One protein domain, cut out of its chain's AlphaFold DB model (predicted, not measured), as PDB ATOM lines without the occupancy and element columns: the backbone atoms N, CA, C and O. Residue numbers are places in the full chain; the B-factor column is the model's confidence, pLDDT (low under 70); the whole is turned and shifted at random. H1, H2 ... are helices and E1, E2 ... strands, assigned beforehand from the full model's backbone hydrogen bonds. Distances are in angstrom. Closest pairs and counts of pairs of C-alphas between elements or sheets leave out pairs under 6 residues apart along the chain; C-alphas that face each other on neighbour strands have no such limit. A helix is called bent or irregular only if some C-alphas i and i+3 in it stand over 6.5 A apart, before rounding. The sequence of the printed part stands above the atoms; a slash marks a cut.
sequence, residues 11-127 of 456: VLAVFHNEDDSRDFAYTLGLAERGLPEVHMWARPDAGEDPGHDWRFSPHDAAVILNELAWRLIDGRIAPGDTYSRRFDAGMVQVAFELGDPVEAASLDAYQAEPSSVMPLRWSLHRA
ATOM      1  N   VAL A  11      21.546   1.891  41.083       95.62
ATOM      2  CA  VAL A  11      22.307   3.140  41.174       95.62
ATOM      3  C   VAL A  11      23.003   3.352  39.840       95.62
ATOM      4  O   VAL A  11      23.765   2.491  39.401       95.62
ATOM      5  N   LEU A  12      22.746   4.496  39.214       95.12
ATOM      6  CA  LEU A  12      23.434   4.929  38.008       95.12
ATOM      7  C   LEU A  12      24.564   5.886  38.392       95.12
ATOM      8  O   LEU A  12      24.323   6.846  39.119       95.12
ATOM      9  N   ALA A  13      25.777   5.639  37.897       92.62
ATOM     10  CA  ALA A  13      26.898   6.573  37.994       92.62
ATOM     11  C   ALA A  13      27.131   7.229  36.629       92.62
ATOM     12  O   ALA A  13      27.199   6.538  35.610       92.62
ATOM     13  N   VAL A  14      27.238   8.554  36.614       91.06
ATOM     14  CA  VAL A  14      27.427   9.373  35.418       91.06
ATOM     15  C   VAL A  14      28.803  10.023  35.487       91.06
ATOM     16  O   VAL A  14      29.137  10.676  36.475       91.06
ATOM     17  N   PHE A  15      29.588   9.830  34.425       85.75
ATOM     18  CA  PHE A  15      30.942  10.363  34.288       85.75
ATOM     19  C   PHE A  15      30.973  11.432  33.207       85.75
ATOM     20  O   PHE A  15      30.487  11.203  32.094       85.75
ATOM     21  N   HIS A  16      31.570  12.578  33.508       78.25
ATOM     22  CA  HIS A  16      31.705  13.662  32.548       78.25
ATOM     23  C   HIS A  16      33.116  13.662  31.938       78.25
ATOM     24  O   HIS A  16      34.067  14.152  32.533       78.25
ATOM     25  N   ASN A  17      33.244  13.145  30.711       64.12
ATOM     26  CA  ASN A  17      34.528  12.853  30.038       64.12
ATOM     27  C   ASN A  17      35.525  14.026  29.906       64.12
ATOM     28  O   ASN A  17      36.695  13.788  29.618       64.12
ATOM     29  N   GLU A  18      35.071  15.274  30.040       65.38
ATOM     30  CA  GLU A  18      35.917  16.473  29.912       65.38
ATOM     31  C   GLU A  18      36.252  17.134  31.256       65.38
ATOM     32  O   GLU A  18      37.208  17.903  31.329       65.38
ATOM     33  N   ASP A  19      35.463  16.864  32.302       65.88
ATOM     34  CA  ASP A  19      35.612  17.503  33.609       65.88
ATOM     35  C   ASP A  19      34.956  16.661  34.710       65.88
ATOM     36  O   ASP A  19      33.748  16.735  34.942       65.88
ATOM     37  N   ASP A  20      35.794  15.923  35.434       67.56
ATOM     38  CA  ASP A  20      35.454  15.125  36.615       67.56
ATOM     39  C   ASP A  20      34.777  15.938  37.746       67.56
ATOM     40  O   ASP A  20      34.354  15.368  38.756       67.56
ATOM     41  N   SER A  21      34.694  17.274  37.647       69.19
ATOM     42  CA  SER A  21      33.950  18.106  38.603       69.19
ATOM     43  C   SER A  21      32.437  17.873  38.574       69.19
ATOM     44  O   SER A  21      31.755  18.211  39.542       69.19
ATOM     45  N   ARG A  22      31.924  17.270  37.495       81.31
ATOM     46  CA  ARG A  22      30.496  17.005  37.272       81.31
ATOM     47  C   ARG A  22      30.129  15.530  37.351       81.31
ATOM     48  O   ARG A  22      29.082  15.146  36.847       81.31
ATOM     49  N   ASP A  23      30.975  14.703  37.947       91.56
ATOM     50  CA  ASP A  23      30.619  13.308  38.186       91.56
ATOM     51  C   ASP A  23      29.560  13.218  39.292       91.56
ATOM     52  O   ASP A  23      29.669  13.872  40.337       91.56
ATOM     53  N   PHE A  24      28.543  12.383  39.091       94.25
ATOM     54  CA  PHE A  24      27.477  12.161  40.069       94.25
ATOM     55  C   PHE A  24      26.899  10.754  39.976       94.25
ATOM     56  O   PHE A  24      27.139  10.011  39.023       94.25
ATOM     57  N   ALA A  25      26.119  10.376  40.982       96.50
ATOM     58  CA  ALA A  25      25.343   9.150  40.973       96.50
ATOM     59  C   ALA A  25      23.937   9.388  41.522       96.50
ATOM     60  O   ALA A  25      23.723  10.275  42.349       96.50
ATOM     61  N   TYR A  26      22.974   8.584  41.082       97.19
ATOM     62  CA  TYR A  26      21.605   8.648  41.586       97.19
ATOM     63  C   TYR A  26      20.891   7.297  41.516       97.19
ATOM     64  O   TYR A  26      21.291   6.401  40.770       97.19
ATOM     65  N   THR A  27      19.852   7.130  42.332       97.19
ATOM     66  CA  THR A  27      19.021   5.921  42.333       97.19
ATOM     67  C   THR A  27      17.979   5.938  41.213       97.19
ATOM     68  O   THR A  27      17.551   6.998  40.760       97.19
ATOM     69  N   LEU A  28      17.559   4.748  40.784       96.44
ATOM     70  CA  LEU A  28      16.451   4.526  39.857       96.44
ATOM     71  C   LEU A  28      15.580   3.369  40.348       96.44
ATOM     72  O   LEU A  28      16.051   2.231  40.416       96.44
ATOM     73  N   GLY A  29      14.313   3.643  40.662       94.19
ATOM     74  CA  GLY A  29      13.317   2.648  41.075       94.19
ATOM     75  C   GLY A  29      12.768   2.846  42.492       94.19
ATOM     76  O   GLY A  29      11.923   2.064  42.930       94.19
ATOM     77  N   LEU A  30      13.192   3.880  43.232       94.12
ATOM     78  CA  LEU A  30      12.556   4.241  44.508       94.12
ATOM     79  C   LEU A  30      11.151   4.813  44.305       94.12
ATOM     80  O   LEU A  30      10.277   4.598  45.151       94.12
ATOM     81  N   ALA A  31      10.903   5.452  43.161       92.81
ATOM     82  CA  ALA A  31       9.593   5.986  42.798       92.81
ATOM     83  C   ALA A  31       8.484   4.920  42.779       92.81
ATOM     84  O   ALA A  31       7.344   5.202  43.149       92.81
ATOM     85  N   GLU A  32       8.813   3.666  42.453       91.88
ATOM     86  CA  GLU A  32       7.872   2.535  42.494       91.88
ATOM     87  C   GLU A  32       7.367   2.233  43.916       91.88
ATOM     88  O   GLU A  32       6.320   1.610  44.099       91.88
ATOM     89  N   ARG A  33       8.088   2.711  44.939       88.88
ATOM     90  CA  ARG A  33       7.697   2.662  46.355       88.88
ATOM     91  C   ARG A  33       7.075   3.963  46.864       88.88
ATOM     92  O   ARG A  33       6.836   4.084  48.063       88.88
ATOM     93  N   GLY A  34       6.812   4.928  45.984       92.00
ATOM     94  CA  GLY A  34       6.291   6.242  46.360       92.00
ATOM     95  C   GLY A  34       7.309   7.123  47.091       92.00
ATOM     96  O   GLY A  34       6.904   8.014  47.835       92.00
ATOM     97  N   LEU A  35       8.608   6.868  46.909       94.62
ATOM     98  CA  LEU A  35       9.699   7.666  47.472       94.62
ATOM     99  C   LEU A  35      10.434   8.429  46.358       94.62
ATOM    100  O   LEU A  35      10.471   7.943  45.228       94.62
ATOM    101  N   PRO A  36      11.040   9.595  46.645       94.62
ATOM    102  CA  PRO A  36      11.908  10.260  45.680       94.62
ATOM    103  C   PRO A  36      13.162   9.420  45.424       94.62
ATOM    104  O   PRO A  36      13.634   8.716  46.322       94.62
ATOM    105  N   GLU A  37      13.740   9.550  44.233       96.88
ATOM    106  CA  GLU A  37      15.099   9.061  43.994       96.88
ATOM    107  C   GLU A  37      16.109   9.873  44.820       96.88
ATOM    108  O   GLU A  37      15.792  10.962  45.294       96.88
ATOM    109  N   VAL A  38      17.329   9.374  45.008       96.88
ATOM    110  CA  VAL A  38      18.394  10.077  45.741       96.88
ATOM    111  C   VAL A  38      19.560  10.335  44.802       96.88
ATOM    112  O   VAL A  38      19.982   9.421  44.100       96.88
ATOM    113  N   HIS A  39      20.086  11.556  44.805       96.94
ATOM    114  CA  HIS A  39      21.202  12.002  43.971       96.94
ATOM    115  C   HIS A  39      22.377  12.462  44.827       96.94
ATOM    116  O   HIS A  39      22.176  13.093  45.857       96.94
ATOM    117  N   MET A  40      23.605  12.221  44.379       96.00
ATOM    118  CA  MET A  40      24.822  12.646  45.059       96.00
ATOM    119  C   MET A  40      25.900  13.046  44.048       96.00
ATOM    120  O   MET A  40      26.242  12.263  43.162       96.00
ATOM    121  N   TRP A  41      26.493  14.228  44.231       94.00
ATOM    122  CA  TRP A  41      27.712  14.622  43.518       94.00
ATOM    123  C   TRP A  41      28.924  13.850  44.043       94.00
ATOM    124  O   TRP A  41      29.056  13.623  45.248       94.00
ATOM    125  N   ALA A  42      29.844  13.476  43.153       92.38
ATOM    126  CA  ALA A  42      31.077  12.794  43.537       92.38
ATOM    127  C   ALA A  42      32.035  13.705  44.322       92.38
ATOM    128  O   ALA A  42      32.857  13.202  45.089       92.38
ATOM    129  N   ARG A  43      31.928  15.029  44.147       92.12
ATOM    130  CA  ARG A  43      32.694  16.069  44.856       92.12
ATOM    131  C   ARG A  43      31.817  16.847  45.844       92.12
ATOM    132  O   ARG A  43      30.598  16.834  45.670       92.12
ATOM    133  N   PRO A  44      32.416  17.505  46.858       92.19
ATOM    134  CA  PRO A  44      31.647  18.280  47.819       92.19
ATOM    135  C   PRO A  44      30.947  19.431  47.098       92.19
ATOM    136  O   PRO A  44      31.575  20.171  46.341       92.19
ATOM    137  N   ASP A  45      29.654  19.586  47.346       89.00
ATOM    138  CA  ASP A  45      28.822  20.673  46.820       89.00
ATOM    139  C   ASP A  45      28.465  21.706  47.906       89.00
ATOM    140  O   ASP A  45      27.741  22.672  47.654       89.00
ATOM    141  N   ALA A  46      29.014  21.524  49.111       87.31
ATOM    142  CA  ALA A  46      28.882  22.416  50.251       87.31
ATOM    143  C   ALA A  46      30.200  22.546  51.042       87.31
ATOM    144  O   ALA A  46      31.093  21.703  50.969       87.31
ATOM    145  N   GLY A  47      30.290  23.586  51.877       86.94
ATOM    146  CA  GLY A  47      31.423  23.823  52.778       86.94
ATOM    147  C   GLY A  47      32.546  24.684  52.188       86.94
ATOM    148  O   GLY A  47      32.396  25.301  51.137       86.94
ATOM    149  N   GLU A  48      33.657  24.771  52.927       83.31
ATOM    150  CA  GLU A  48      34.808  25.621  52.581       83.31
ATOM    151  C   GLU A  48      35.871  24.896  51.744       83.31
ATOM    152  O   GLU A  48      36.550  25.534  50.942       83.31
ATOM    153  N   ASP A  49      36.033  23.579  51.923       84.69
ATOM    154  CA  ASP A  49      36.972  22.772  51.139       84.69
ATOM    155  C   ASP A  49      36.264  22.246  49.878       84.69
ATOM    156  O   ASP A  49      35.385  21.389  49.991       84.69
ATOM    157  N   PRO A  50      36.644  22.715  48.674       78.88
ATOM    158  CA  PRO A  50      36.015  22.298  47.422       78.88
ATOM    159  C   PRO A  50      36.410  20.877  46.985       78.88
ATOM    160  O   PRO A  50      36.011  20.433  45.909       78.88
ATOM    161  N   GLY A  51      37.247  20.169  47.757       78.62
ATOM    162  CA  GLY A  51      37.631  18.785  47.478       78.62
ATOM    163  C   GLY A  51      38.326  18.618  46.128       78.62
ATOM    164  O   GLY A  51      38.061  17.656  45.415       78.62
ATOM    165  N   HIS A  52      39.196  19.552  45.721       79.19
ATOM    166  CA  HIS A  52      39.810  19.494  44.386       79.19
ATOM    167  C   HIS A  52      40.538  18.165  44.098       79.19
ATOM    168  O   HIS A  52      40.513  17.685  42.963       79.19
ATOM    169  N   ASP A  53      41.120  17.583  45.139       78.44
ATOM    170  CA  ASP A  53      41.888  16.339  45.208       78.44
ATOM    171  C   ASP A  53      41.125  15.176  45.876       78.44
ATOM    172  O   ASP A  53      41.697  14.104  46.063       78.44
ATOM    173  N   TRP A  54      39.852  15.363  46.247       86.44
ATOM    174  CA  TRP A  54      39.065  14.373  46.986       86.44
ATOM    175  C   TRP A  54      37.681  14.187  46.357       86.44
ATOM    176  O   TRP A  54      36.926  15.142  46.187       86.44
ATOM    177  N   ARG A  55      37.324  12.943  46.034       89.38
ATOM    178  CA  ARG A  55      35.990  12.579  45.538       89.38
ATOM    179  C   ARG A  55      35.598  11.184  45.998       89.38
ATOM    180  O   ARG A  55      36.466  10.334  46.196       89.38
ATOM    181  N   PHE A  56      34.299  10.929  46.068       90.12
ATOM    182  CA  PHE A  56      33.786   9.572  46.191       90.12
ATOM    183  C   PHE A  56      33.962   8.809  44.881       90.12
ATOM    184  O   PHE A  56      33.701   9.337  43.797       90.12
ATOM    185  N   SER A  57      34.382   7.546  44.976       87.19
ATOM    186  CA  SER A  57      34.335   6.660  43.818       87.19
ATOM    187  C   SER A  57      32.874   6.330  43.462       87.19
ATOM    188  O   SER A  57      31.989   6.413  44.319       87.19
ATOM    189  N   PRO A  58      32.596   5.872  42.229       88.62
ATOM    190  CA  PRO A  58      31.267   5.386  41.844       88.62
ATOM    191  C   PRO A  58      30.750   4.287  42.771       88.62
ATOM    192  O   PRO A  58      29.553   4.190  43.039       88.62
ATOM    193  N   HIS A  59      31.662   3.457  43.281       87.81
ATOM    194  CA  HIS A  59      31.309   2.426  44.235       87.81
ATOM    195  C   HIS A  59      30.899   3.010  45.587       87.81
ATOM    196  O   HIS A  59      29.861   2.609  46.113       87.81
ATOM    197  N   ASP A  60      31.673   3.951  46.130       90.06
ATOM    198  CA  ASP A  60      31.354   4.587  47.411       90.06
ATOM    199  C   ASP A  60      30.023   5.329  47.329       90.06
ATOM    200  O   ASP A  60      29.168   5.163  48.198       90.06
ATOM    201  N   ALA A  61      29.810   6.069  46.236       92.88
ATOM    202  CA  ALA A  61      28.544   6.731  45.957       92.88
ATOM    203  C   ALA A  61      27.389   5.715  45.915       92.88
ATOM    204  O   ALA A  61      26.367   5.916  46.564       92.88
ATOM    205  N   ALA A  62      27.562   4.569  45.246       93.00
ATOM    206  CA  ALA A  62      26.545   3.520  45.228       93.00
ATOM    207  C   ALA A  62      26.278   2.900  46.605       93.00
ATOM    208  O   ALA A  62      25.126   2.619  46.930       93.00
ATOM    209  N   VAL A  63      27.302   2.692  47.436       91.94
ATOM    210  CA  VAL A  63      27.124   2.203  48.813       91.94
ATOM    211  C   VAL A  63      26.346   3.219  49.647       91.94
ATOM    212  O   VAL A  63      25.381   2.839  50.311       91.94
ATOM    213  N   ILE A  64      26.715   4.499  49.573       95.19
ATOM    214  CA  ILE A  64      26.051   5.590  50.295       95.19
ATOM    215  C   ILE A  64      24.590   5.723  49.851       95.19
ATOM    216  O   ILE A  64      23.693   5.738  50.693       95.19
ATOM    217  N   LEU A  65      24.329   5.750  48.543       96.31
ATOM    218  CA  LEU A  65      22.978   5.869  47.994       96.31
ATOM    219  C   LEU A  65      22.102   4.662  48.351       96.31
ATOM    220  O   LEU A  65      20.945   4.839  48.724       96.31
ATOM    221  N   ASN A  66      22.649   3.443  48.320       95.19
ATOM    222  CA  ASN A  66      21.925   2.252  48.768       95.19
ATOM    223  C   ASN A  66      21.607   2.293  50.269       95.19
ATOM    224  O   ASN A  66      20.503   1.928  50.675       95.19
ATOM    225  N   GLU A  67      22.553   2.734  51.102       94.69
ATOM    226  CA  GLU A  67      22.331   2.904  52.541       94.69
ATOM    227  C   GLU A  67      21.207   3.917  52.806       94.69
ATOM    228  O   GLU A  67      20.297   3.649  53.595       94.69
ATOM    229  N   LEU A  68      21.234   5.057  52.114       94.69
ATOM    230  CA  LEU A  68      20.220   6.101  52.235       94.69
ATOM    231  C   LEU A  68      18.850   5.648  51.744       94.69
ATOM    232  O   LEU A  68      17.863   5.862  52.444       94.69
ATOM    233  N   ALA A  69      18.784   4.961  50.606       94.75
ATOM    234  CA  ALA A  69      17.553   4.376  50.091       94.75
ATOM    235  C   ALA A  69      16.902   3.434  51.117       94.75
ATOM    236  O   ALA A  69      15.708   3.551  51.400       94.75
ATOM    237  N   TRP A  70      17.683   2.555  51.755       95.31
ATOM    238  CA  TRP A  70      17.166   1.709  52.834       95.31
ATOM    239  C   TRP A  70      16.696   2.516  54.043       95.31
ATOM    240  O   TRP A  70      15.632   2.227  54.590       95.31
ATOM    241  N   ARG A  71      17.455   3.535  54.461       94.50
ATOM    242  CA  ARG A  71      17.069   4.401  55.584       94.50
ATOM    243  C   ARG A  71      15.780   5.178  55.294       94.50
ATOM    244  O   ARG A  71      14.987   5.340  56.216       94.50
ATOM    245  N   LEU A  72      15.551   5.605  54.051       93.19
ATOM    246  CA  LEU A  72      14.307   6.241  53.602       93.19
ATOM    247  C   LEU A  72      13.132   5.264  53.633       93.19
ATOM    248  O   LEU A  72      12.097   5.571  54.219       93.19
ATOM    249  N   ILE A  73      13.307   4.068  53.063       93.50
ATOM    250  CA  ILE A  73      12.283   3.008  53.062       93.50
ATOM    251  C   ILE A  73      11.882   2.627  54.490       93.50
ATOM    252  O   ILE A  73      10.701   2.433  54.775       93.50
ATOM    253  N   ASP A  74      12.854   2.546  55.397       93.75
ATOM    254  CA  ASP A  74      12.620   2.227  56.803       93.75
ATOM    255  C   ASP A  74      12.106   3.437  57.622       93.75
ATOM    256  O   ASP A  74      11.899   3.303  58.830       93.75
ATOM    257  N   GLY A  75      11.928   4.616  57.009       93.06
ATOM    258  CA  GLY A  75      11.464   5.840  57.676       93.06
ATOM    259  C   GLY A  75      12.428   6.386  58.734       93.06
ATOM    260  O   GLY A  75      12.003   7.040  59.684       93.06
ATOM    261  N   ARG A  76      13.725   6.073  58.618       94.56
ATOM    262  CA  ARG A  76      14.781   6.476  59.566       94.56
ATOM    263  C   ARG A  76      15.449   7.796  59.218       94.56
ATOM    264  O   ARG A  76      16.225   8.288  60.034       94.56
ATOM    265  N   ILE A  77      15.224   8.291  58.006       94.12
ATOM    266  CA  ILE A  77      15.655   9.616  57.572       94.12
ATOM    267  C   ILE A  77      14.547  10.307  56.785       94.12
ATOM    268  O   ILE A  77      13.718   9.638  56.165       94.12
ATOM    269  N   ALA A  78      14.566  11.631  56.806       93.25
ATOM    270  CA  ALA A  78      13.663  12.515  56.088       93.25
ATOM    271  C   ALA A  78      14.435  13.710  55.487       93.25
ATOM    272  O   ALA A  78      15.583  13.954  55.872       93.25
ATOM    273  N   PRO A  79      13.833  14.468  54.549       93.12
ATOM    274  CA  PRO A  79      14.404  15.733  54.091       93.12
ATOM    275  C   PRO A  79      14.744  16.663  55.265       93.12
ATOM    276  O   PRO A  79      13.979  16.775  56.224       93.12
ATOM    277  N   GLY A  80      15.902  17.313  55.183       92.38
ATOM    278  CA  GLY A  80      16.496  18.151  56.223       92.38
ATOM    279  C   GLY A  80      17.390  17.403  57.218       92.38
ATOM    280  O   GLY A  80      18.098  18.051  57.991       92.38
ATOM    281  N   ASP A  81      17.399  16.065  57.220       96.19
ATOM    282  CA  ASP A  81      18.264  15.311  58.124       96.19
ATOM    283  C   ASP A  81      19.740  15.434  57.743       96.19
ATOM    284  O   ASP A  81      20.131  15.355  56.574       96.19
ATOM    285  N   THR A  82      20.577  15.532  58.775       95.50
ATOM    286  CA  THR A  82      22.034  15.573  58.641       95.50
ATOM    287  C   THR A  82      22.687  14.403  59.358       95.50
ATOM    288  O   THR A  82      22.237  13.982  60.426       95.50
ATOM    289  N   TYR A  83      23.789  13.897  58.816       94.38
ATOM    290  CA  TYR A  83      24.648  12.941  59.510       94.38
ATOM    291  C   TYR A  83      26.096  13.113  59.065       94.38
ATOM    292  O   TYR A  83      26.369  13.693  58.022       94.38
ATOM    293  N   SER A  84      27.046  12.610  59.852       94.56
ATOM    294  CA  SER A  84      28.456  12.643  59.464       94.56
ATOM    295  C   SER A  84      29.089  11.266  59.534       94.56
ATOM    296  O   SER A  84      28.662  10.403  60.304       94.56
ATOM    297  N   ARG A  85      30.110  11.063  58.705       94.81
ATOM    298  CA  ARG A  85      30.891   9.830  58.650       94.81
ATOM    299  C   ARG A  85      32.368  10.166  58.515       94.81
ATOM    300  O   ARG A  85      32.736  11.162  57.897       94.81
ATOM    301  N   ARG A  86      33.206   9.333  59.127       92.94
ATOM    302  CA  ARG A  86      34.661   9.427  59.020       92.94
ATOM    303  C   ARG A  86      35.176   8.508  57.914       92.94
ATOM    304  O   ARG A  86      34.697   7.384  57.781       92.94
ATOM    305  N   PHE A  87      36.153   9.005  57.174       90.06
ATOM    306  CA  PHE A  87      36.858   8.355  56.074       90.06
ATOM    307  C   PHE A  87      38.372   8.480  56.292       90.06
ATOM    308  O   PHE A  87      38.809   9.156  57.228       90.06
ATOM    309  N   ASP A  88      39.159   7.788  55.465       87.44
ATOM    310  CA  ASP A  88      40.628   7.865  55.442       87.44
ATOM    311  C   ASP A  88      41.246   7.677  56.833       87.44
ATOM    312  O   ASP A  88      41.937   8.542  57.367       87.44
ATOM    313  N   ALA A  89      40.894   6.556  57.472       83.94
ATOM    314  CA  ALA A  89      41.306   6.204  58.832       83.94
ATOM    315  C   ALA A  89      40.992   7.279  59.898       83.94
ATOM    316  O   ALA A  89      41.677   7.397  60.909       83.94
ATOM    317  N   GLY A  90      39.930   8.061  59.685       87.00
ATOM    318  CA  GLY A  90      39.474   9.086  60.624       87.00
ATOM    319  C   GLY A  90      40.028  10.484  60.369       87.00
ATOM    320  O   GLY A  90      39.616  11.407  61.070       87.00
ATOM    321  N   MET A  91      40.904  10.655  59.377       88.50
ATOM    322  CA  MET A  91      41.506  11.951  59.033       88.50
ATOM    323  C   MET A  91      40.559  12.872  58.261       88.50
ATOM    324  O   MET A  91      40.757  14.087  58.232       88.50
ATOM    325  N   VAL A  92      39.519  12.301  57.653       90.69
ATOM    326  CA  VAL A  92      38.519  13.033  56.881       90.69
ATOM    327  C   VAL A  92      37.144  12.806  57.493       90.69
ATOM    328  O   VAL A  92      36.736  11.672  57.737       90.69
ATOM    329  N   GLN A  93      36.403  13.883  57.735       94.88
ATOM    330  CA  GLN A  93      35.004  13.832  58.136       94.88
ATOM    331  C   GLN A  93      34.141  14.434  57.031       94.88
ATOM    332  O   GLN A  93      34.350  15.568  56.613       94.88
ATOM    333  N   VAL A  94      33.146  13.678  56.582       95.44
ATOM    334  CA  VAL A  94      32.143  14.148  55.626       95.44
ATOM    335  C   VAL A  94      30.840  14.374  56.371       95.44
ATOM    336  O   VAL A  94      30.388  13.491  57.107       95.44
ATOM    337  N   ALA A  95      30.254  15.554  56.199       96.25
ATOM    338  CA  ALA A  95      28.915  15.867  56.677       96.25
ATOM    339  C   ALA A  95      27.949  15.825  55.495       96.25
ATOM    340  O   ALA A  95      28.206  16.442  54.470       96.25
ATOM    341  N   PHE A  96      26.861  15.083  55.648       96.62
ATOM    342  CA  PHE A  96      25.809  14.913  54.661       96.62
ATOM    343  C   PHE A  96      24.540  15.618  55.133       96.62
ATOM    344  O   PHE A  96      24.201  15.547  56.316       96.62
ATOM    345  N   GLU A  97      23.820  16.221  54.196       96.75
ATOM    346  CA  GLU A  97      22.508  16.836  54.384       96.75
ATOM    347  C   GLU A  97      21.581  16.359  53.264       96.75
ATOM    348  O   GLU A  97      21.879  16.523  52.078       96.75
ATOM    349  N   LEU A  98      20.456  15.747  53.633       96.50
ATOM    350  CA  LEU A  98      19.448  15.343  52.663       96.50
ATOM    351  C   LEU A  98      18.536  16.534  52.356       96.50
ATOM    352  O   LEU A  98      17.807  16.993  53.227       96.50
ATOM    353  N   GLY A  99      18.573  17.041  51.128       95.50
ATOM    354  CA  GLY A  99      17.753  18.173  50.703       95.50
ATOM    355  C   GLY A  99      16.303  17.803  50.384       95.50
ATOM    356  O   GLY A  99      15.927  16.631  50.313       95.50
ATOM    357  N   ASP A 100      15.491  18.833  50.147       96.06
ATOM    358  CA  ASP A 100      14.116  18.671  49.674       96.06
ATOM    359  C   ASP A 100      14.069  18.053  48.262       96.06
ATOM    360  O   ASP A 100      14.957  18.328  47.448       96.06
ATOM    361  N   PRO A 101      13.036  17.250  47.931       96.19
ATOM    362  CA  PRO A 101      12.863  16.721  46.583       96.19
ATOM    363  C   PRO A 101      12.748  17.836  45.533       96.19
ATOM    364  O   PRO A 101      11.928  18.745  45.661       96.19
ATOM    365  N   VAL A 102      13.532  17.725  44.463       96.44
ATOM    366  CA  VAL A 102      13.540  18.623  43.301       96.44
ATOM    367  C   VAL A 102      13.221  17.861  42.013       96.44
ATOM    368  O   VAL A 102      13.133  16.632  42.001       96.44
ATOM    369  N   GLU A 103      13.025  18.580  40.910       96.25
ATOM    370  CA  GLU A 103      12.849  17.964  39.590       96.25
ATOM    371  C   GLU A 103      14.150  17.295  39.123       96.25
ATOM    372  O   GLU A 103      15.227  17.885  39.236       96.25
ATOM    373  N   ALA A 104      14.057  16.093  38.548       93.06
ATOM    374  CA  ALA A 104      15.214  15.322  38.090       93.06
ATOM    375  C   ALA A 104      16.110  16.089  37.099       93.06
ATOM    376  O   ALA A 104      17.336  16.054  37.216       93.06
ATOM    377  N   ALA A 105      15.502  16.851  36.184       91.94
ATOM    378  CA  ALA A 105      16.205  17.692  35.215       91.94
ATOM    379  C   ALA A 105      17.114  18.750  35.864       91.94
ATOM    380  O   ALA A 105      18.107  19.153  35.267       91.94
ATOM    381  N   SER A 106      16.808  19.200  37.087       92.31
ATOM    382  CA  SER A 106      17.628  20.201  37.789       92.31
ATOM    383  C   SER A 106      18.972  19.656  38.289       92.31
ATOM    384  O   SER A 106      19.854  20.439  38.633       92.31
ATOM    385  N   LEU A 107      19.120  18.328  38.318       91.00
ATOM    386  CA  LEU A 107      20.318  17.604  38.748       91.00
ATOM    387  C   LEU A 107      20.878  16.716  37.626       91.00
ATOM    388  O   LEU A 107      21.584  15.754  37.904       91.00
ATOM    389  N   ASP A 108      20.497  16.971  36.370       90.44
ATOM    390  CA  ASP A 108      20.880  16.158  35.205       90.44
ATOM    391  C   ASP A 108      20.527  14.653  35.325       90.44
ATOM    392  O   ASP A 108      21.012  13.807  34.566       90.44
ATOM    393  N   ALA A 109      19.620  14.294  36.240       91.12
ATOM    394  CA  ALA A 109      19.197  12.924  36.520       91.12
ATOM    395  C   ALA A 109      18.086  12.468  35.556       91.12
ATOM    396  O   ALA A 109      17.064  11.931  35.973       91.12
ATOM    397  N   TYR A 110      18.264  12.686  34.251       90.12
ATOM    398  CA  TYR A 110      17.197  12.557  33.246       90.12
ATOM    399  C   TYR A 110      16.511  11.182  33.208       90.12
ATOM    400  O   TYR A 110      15.339  11.098  32.850       90.12
ATOM    401  N   GLN A 111      17.191  10.093  33.596       91.44
ATOM    402  CA  GLN A 111      16.561   8.763  33.635       91.44
ATOM    403  C   GLN A 111      15.597   8.575  34.816       91.44
ATOM    404  O   GLN A 111      14.842   7.607  34.822       91.44
ATOM    405  N   ALA A 112      15.616   9.473  35.805       89.88
ATOM    406  CA  ALA A 112      14.686   9.451  36.930       89.88
ATOM    407  C   ALA A 112      13.339  10.116  36.596       89.88
ATOM    408  O   ALA A 112      12.384   9.958  37.357       89.88
ATOM    409  N   GLU A 113      13.228  10.843  35.477       85.88
ATOM    410  CA  GLU A 113      11.970  11.472  35.069       85.88
ATOM    411  C   GLU A 113      10.846  10.436  34.868       85.88
ATOM    412  O   GLU A 113      11.085   9.357  34.320       85.88
ATOM    413  N   PRO A 114       9.596  10.742  35.277       88.06
ATOM    414  CA  PRO A 114       9.094  12.021  35.802       88.06
ATOM    415  C   PRO A 114       9.189  12.162  37.337       88.06
ATOM    416  O   PRO A 114       8.490  12.988  37.925       88.06
ATOM    417  N   SER A 115       9.988  11.335  38.008       90.19
ATOM    418  CA  SER A 115      10.078  11.294  39.470       90.19
ATOM    419  C   SER A 115      10.834  12.498  40.037       90.19
ATOM    420  O   SER A 115      11.718  13.068  39.395       90.19
ATOM    421  N   SER A 116      10.513  12.872  41.277       94.38
ATOM    422  CA  SER A 116      11.321  13.824  42.042       94.38
ATOM    423  C   SER A 116      12.586  13.161  42.584       94.38
ATOM    424  O   SER A 116      12.571  11.974  42.918       94.38
ATOM    425  N   VAL A 117      13.642  13.949  42.760       96.38
ATOM    426  CA  VAL A 117      14.954  13.505  43.237       96.38
ATOM    427  C   VAL A 117      15.355  14.325  44.462       96.38
ATOM    428  O   VAL A 117      15.308  15.549  44.427       96.38
ATOM    429  N   MET A 118      15.755  13.676  45.551       96.88
ATOM    430  CA  MET A 118      16.349  14.322  46.722       96.88
ATOM    431  C   MET A 118      17.863  14.470  46.533       96.88
ATOM    432  O   MET A 118      18.554  13.455  46.381       96.88
ATOM    433  N   PRO A 119      18.410  15.696  46.574       97.00
ATOM    434  CA  PRO A 119      19.847  15.903  46.542       97.00
ATOM    435  C   PRO A 119      20.457  15.595  47.914       97.00
ATOM    436  O   PRO A 119      20.065  16.172  48.924       97.00
ATOM    437  N   LEU A 120      21.452  14.719  47.948       96.94
ATOM    438  CA  LEU A 120      22.355  14.546  49.075       96.94
ATOM    439  C   LEU A 120      23.510  15.536  48.925       96.94
ATOM    440  O   LEU A 120      24.464  15.282  48.184       96.94
ATOM    441  N   ARG A 121      23.409  16.652  49.643       95.25
ATOM    442  CA  ARG A 121      24.495  17.625  49.752       95.25
ATOM    443  C   ARG A 121      25.522  17.125  50.740       95.25
ATOM    444  O   ARG A 121      25.167  16.468  51.723       95.25
ATOM    445  N   TRP A 122      26.784  17.456  50.522       95.38
ATOM    446  CA  TRP A 122      27.809  17.118  51.490       95.38
ATOM    447  C   TRP A 122      29.006  18.059  51.479       95.38
ATOM    448  O   TRP A 122      29.404  18.609  50.453       95.38
ATOM    449  N   SER A 123      29.589  18.223  52.666       94.44
ATOM    450  CA  SER A 123      30.780  19.028  52.903       94.44
ATOM    451  C   SER A 123      31.929  18.186  53.439       94.44
ATOM    452  O   SER A 123      31.746  17.231  54.201       94.44
ATOM    453  N   LEU A 124      33.136  18.575  53.042       94.19
ATOM    454  CA  LEU A 124      34.380  17.929  53.428       94.19
ATOM    455  C   LEU A 124      35.048  18.701  54.571       94.19
ATOM    456  O   LEU A 124      35.316  19.895  54.455       94.19
ATOM    457  N   HIS A 125      35.358  18.007  55.662       92.94
ATOM    458  CA  HIS A 125      36.104  18.542  56.796       92.94
ATOM    459  C   HIS A 125      37.378  17.722  57.000       92.94
ATOM    460  O   HIS A 125      37.334  16.545  57.358       92.94
ATOM    461  N   ARG A 126      38.527  18.353  56.769       91.50
ATOM    462  CA  ARG A 126      39.861  17.755  56.913       91.50
ATOM    463  C   ARG A 126      40.881  18.833  57.261       91.50
ATOM    464  O   ARG A 126      40.574  20.023  57.180       91.50
ATOM    465  N   ALA A 127      42.088  18.426  57.645       88.75
ATOM    466  CA  ALA A 127      43.172  19.374  57.885       88.75
ATOM    467  C   ALA A 127      43.457  20.213  56.618       88.75
ATOM    468  O   ALA A 127      43.406  19.667  55.510       88.75
TER     469      ALA A 127
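What this domain is: This is residues 11 to 127 of the 456 residues of the protein "DUF4262 domain-containing protein" of Nocardioides sp. KC13 (UniProt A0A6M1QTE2). One six-stranded sheet, strongly twisted and curled, forms a bent wall; the long helix H1 covers the E1, E2 and E3 half of one face, and the very short helix H2 sits by the opposite face. The long strand E6 joins the two parts of the wall: its neighbours are E3, the last of the three strands E1, E2 and E3, and E5 of the hairpin E4 and E5. The printed part has 117 residues, with two named helices and six named strands in the order E1 E2 E3 H1 E4 E5 H2 E6, and under half of the residues, 58, are in these elements. The sheet runs E1 E2 E3 E6 E5 E4 and is mixed, and the class is mixed, helices and strands. The whole is compact, with a radius of gyration of the C-alphas of 13.7 A and spans of 41 by 35 by 22 A.

Where its parts are: E1 is residues 11 to 14, 9.9 A long, from C-alpha 11 at (22.307, 3.140, 41.174). E2 is residues 24 to 28, 13.4 A, and E3 residues 37 to 41, 13.8 A. E6, the longest strand, is residues 116 to 126, 32.4 A, ending at C-alpha 126 at (39.861, 17.755, 56.913). E5 is residues 92 to 98, 19.7 A, and E4 residues 82 to 87, 16.7 A. H1 is residues 58 to 73, 22.2 A, from C-alpha 58 at (31.267, 5.386, 41.844). H2 is residues 104 to 107, 5.6 A.

How they stand to each other: E1, E2 and E3 form a meander, each strand the antiparallel neighbour of the one before, with N 12 and O 26 at 2.9 A and N 25 and O 40 at 2.9 A. E3 and E6 are parallel, with N 39 and O 118 at 2.9 A. E6 pairs with E3 over residues 117 to 120 and with E5 over 120 to 126, antiparallel, N 123 and O 95 at 2.9 A. E5 and E4 are a hairpin, N 85 and O 94 at 2.9 A. E3, H1 and E4 are a split strand-helix-strand unit, two strands running the same way with E6 and E5 between them, and its crossover is left-handed. H1 is on the sheet at a height of 7.7 A, over E2 and E3, slantwise to the strands at 41 degrees to E2 on the local plane; the C-alphas of Ala 25 and Ala 61, the closest of E2 and H1, are 6.4 A apart. H2 is on the opposite face at a height of 8.4 A, over none of the strands, but only just, with 2 C-alphas on E3 and 2 on E6. In H1 every O i to N i+4 pair is within hydrogen-bond range; H2 is too short for one, and its one O i to N i+3 pair is within range.

The domain as a whole: The C-alphas of Glu 32 and Ala 127, the two farthest apart, are 42.0 A apart. The printed part has no cut. The link from E3 to H1, residues 42 to 57, is long. Mean pLDDT of the printed part is 91.0, and residues 17 to 21, between E1 and E2, are under 70.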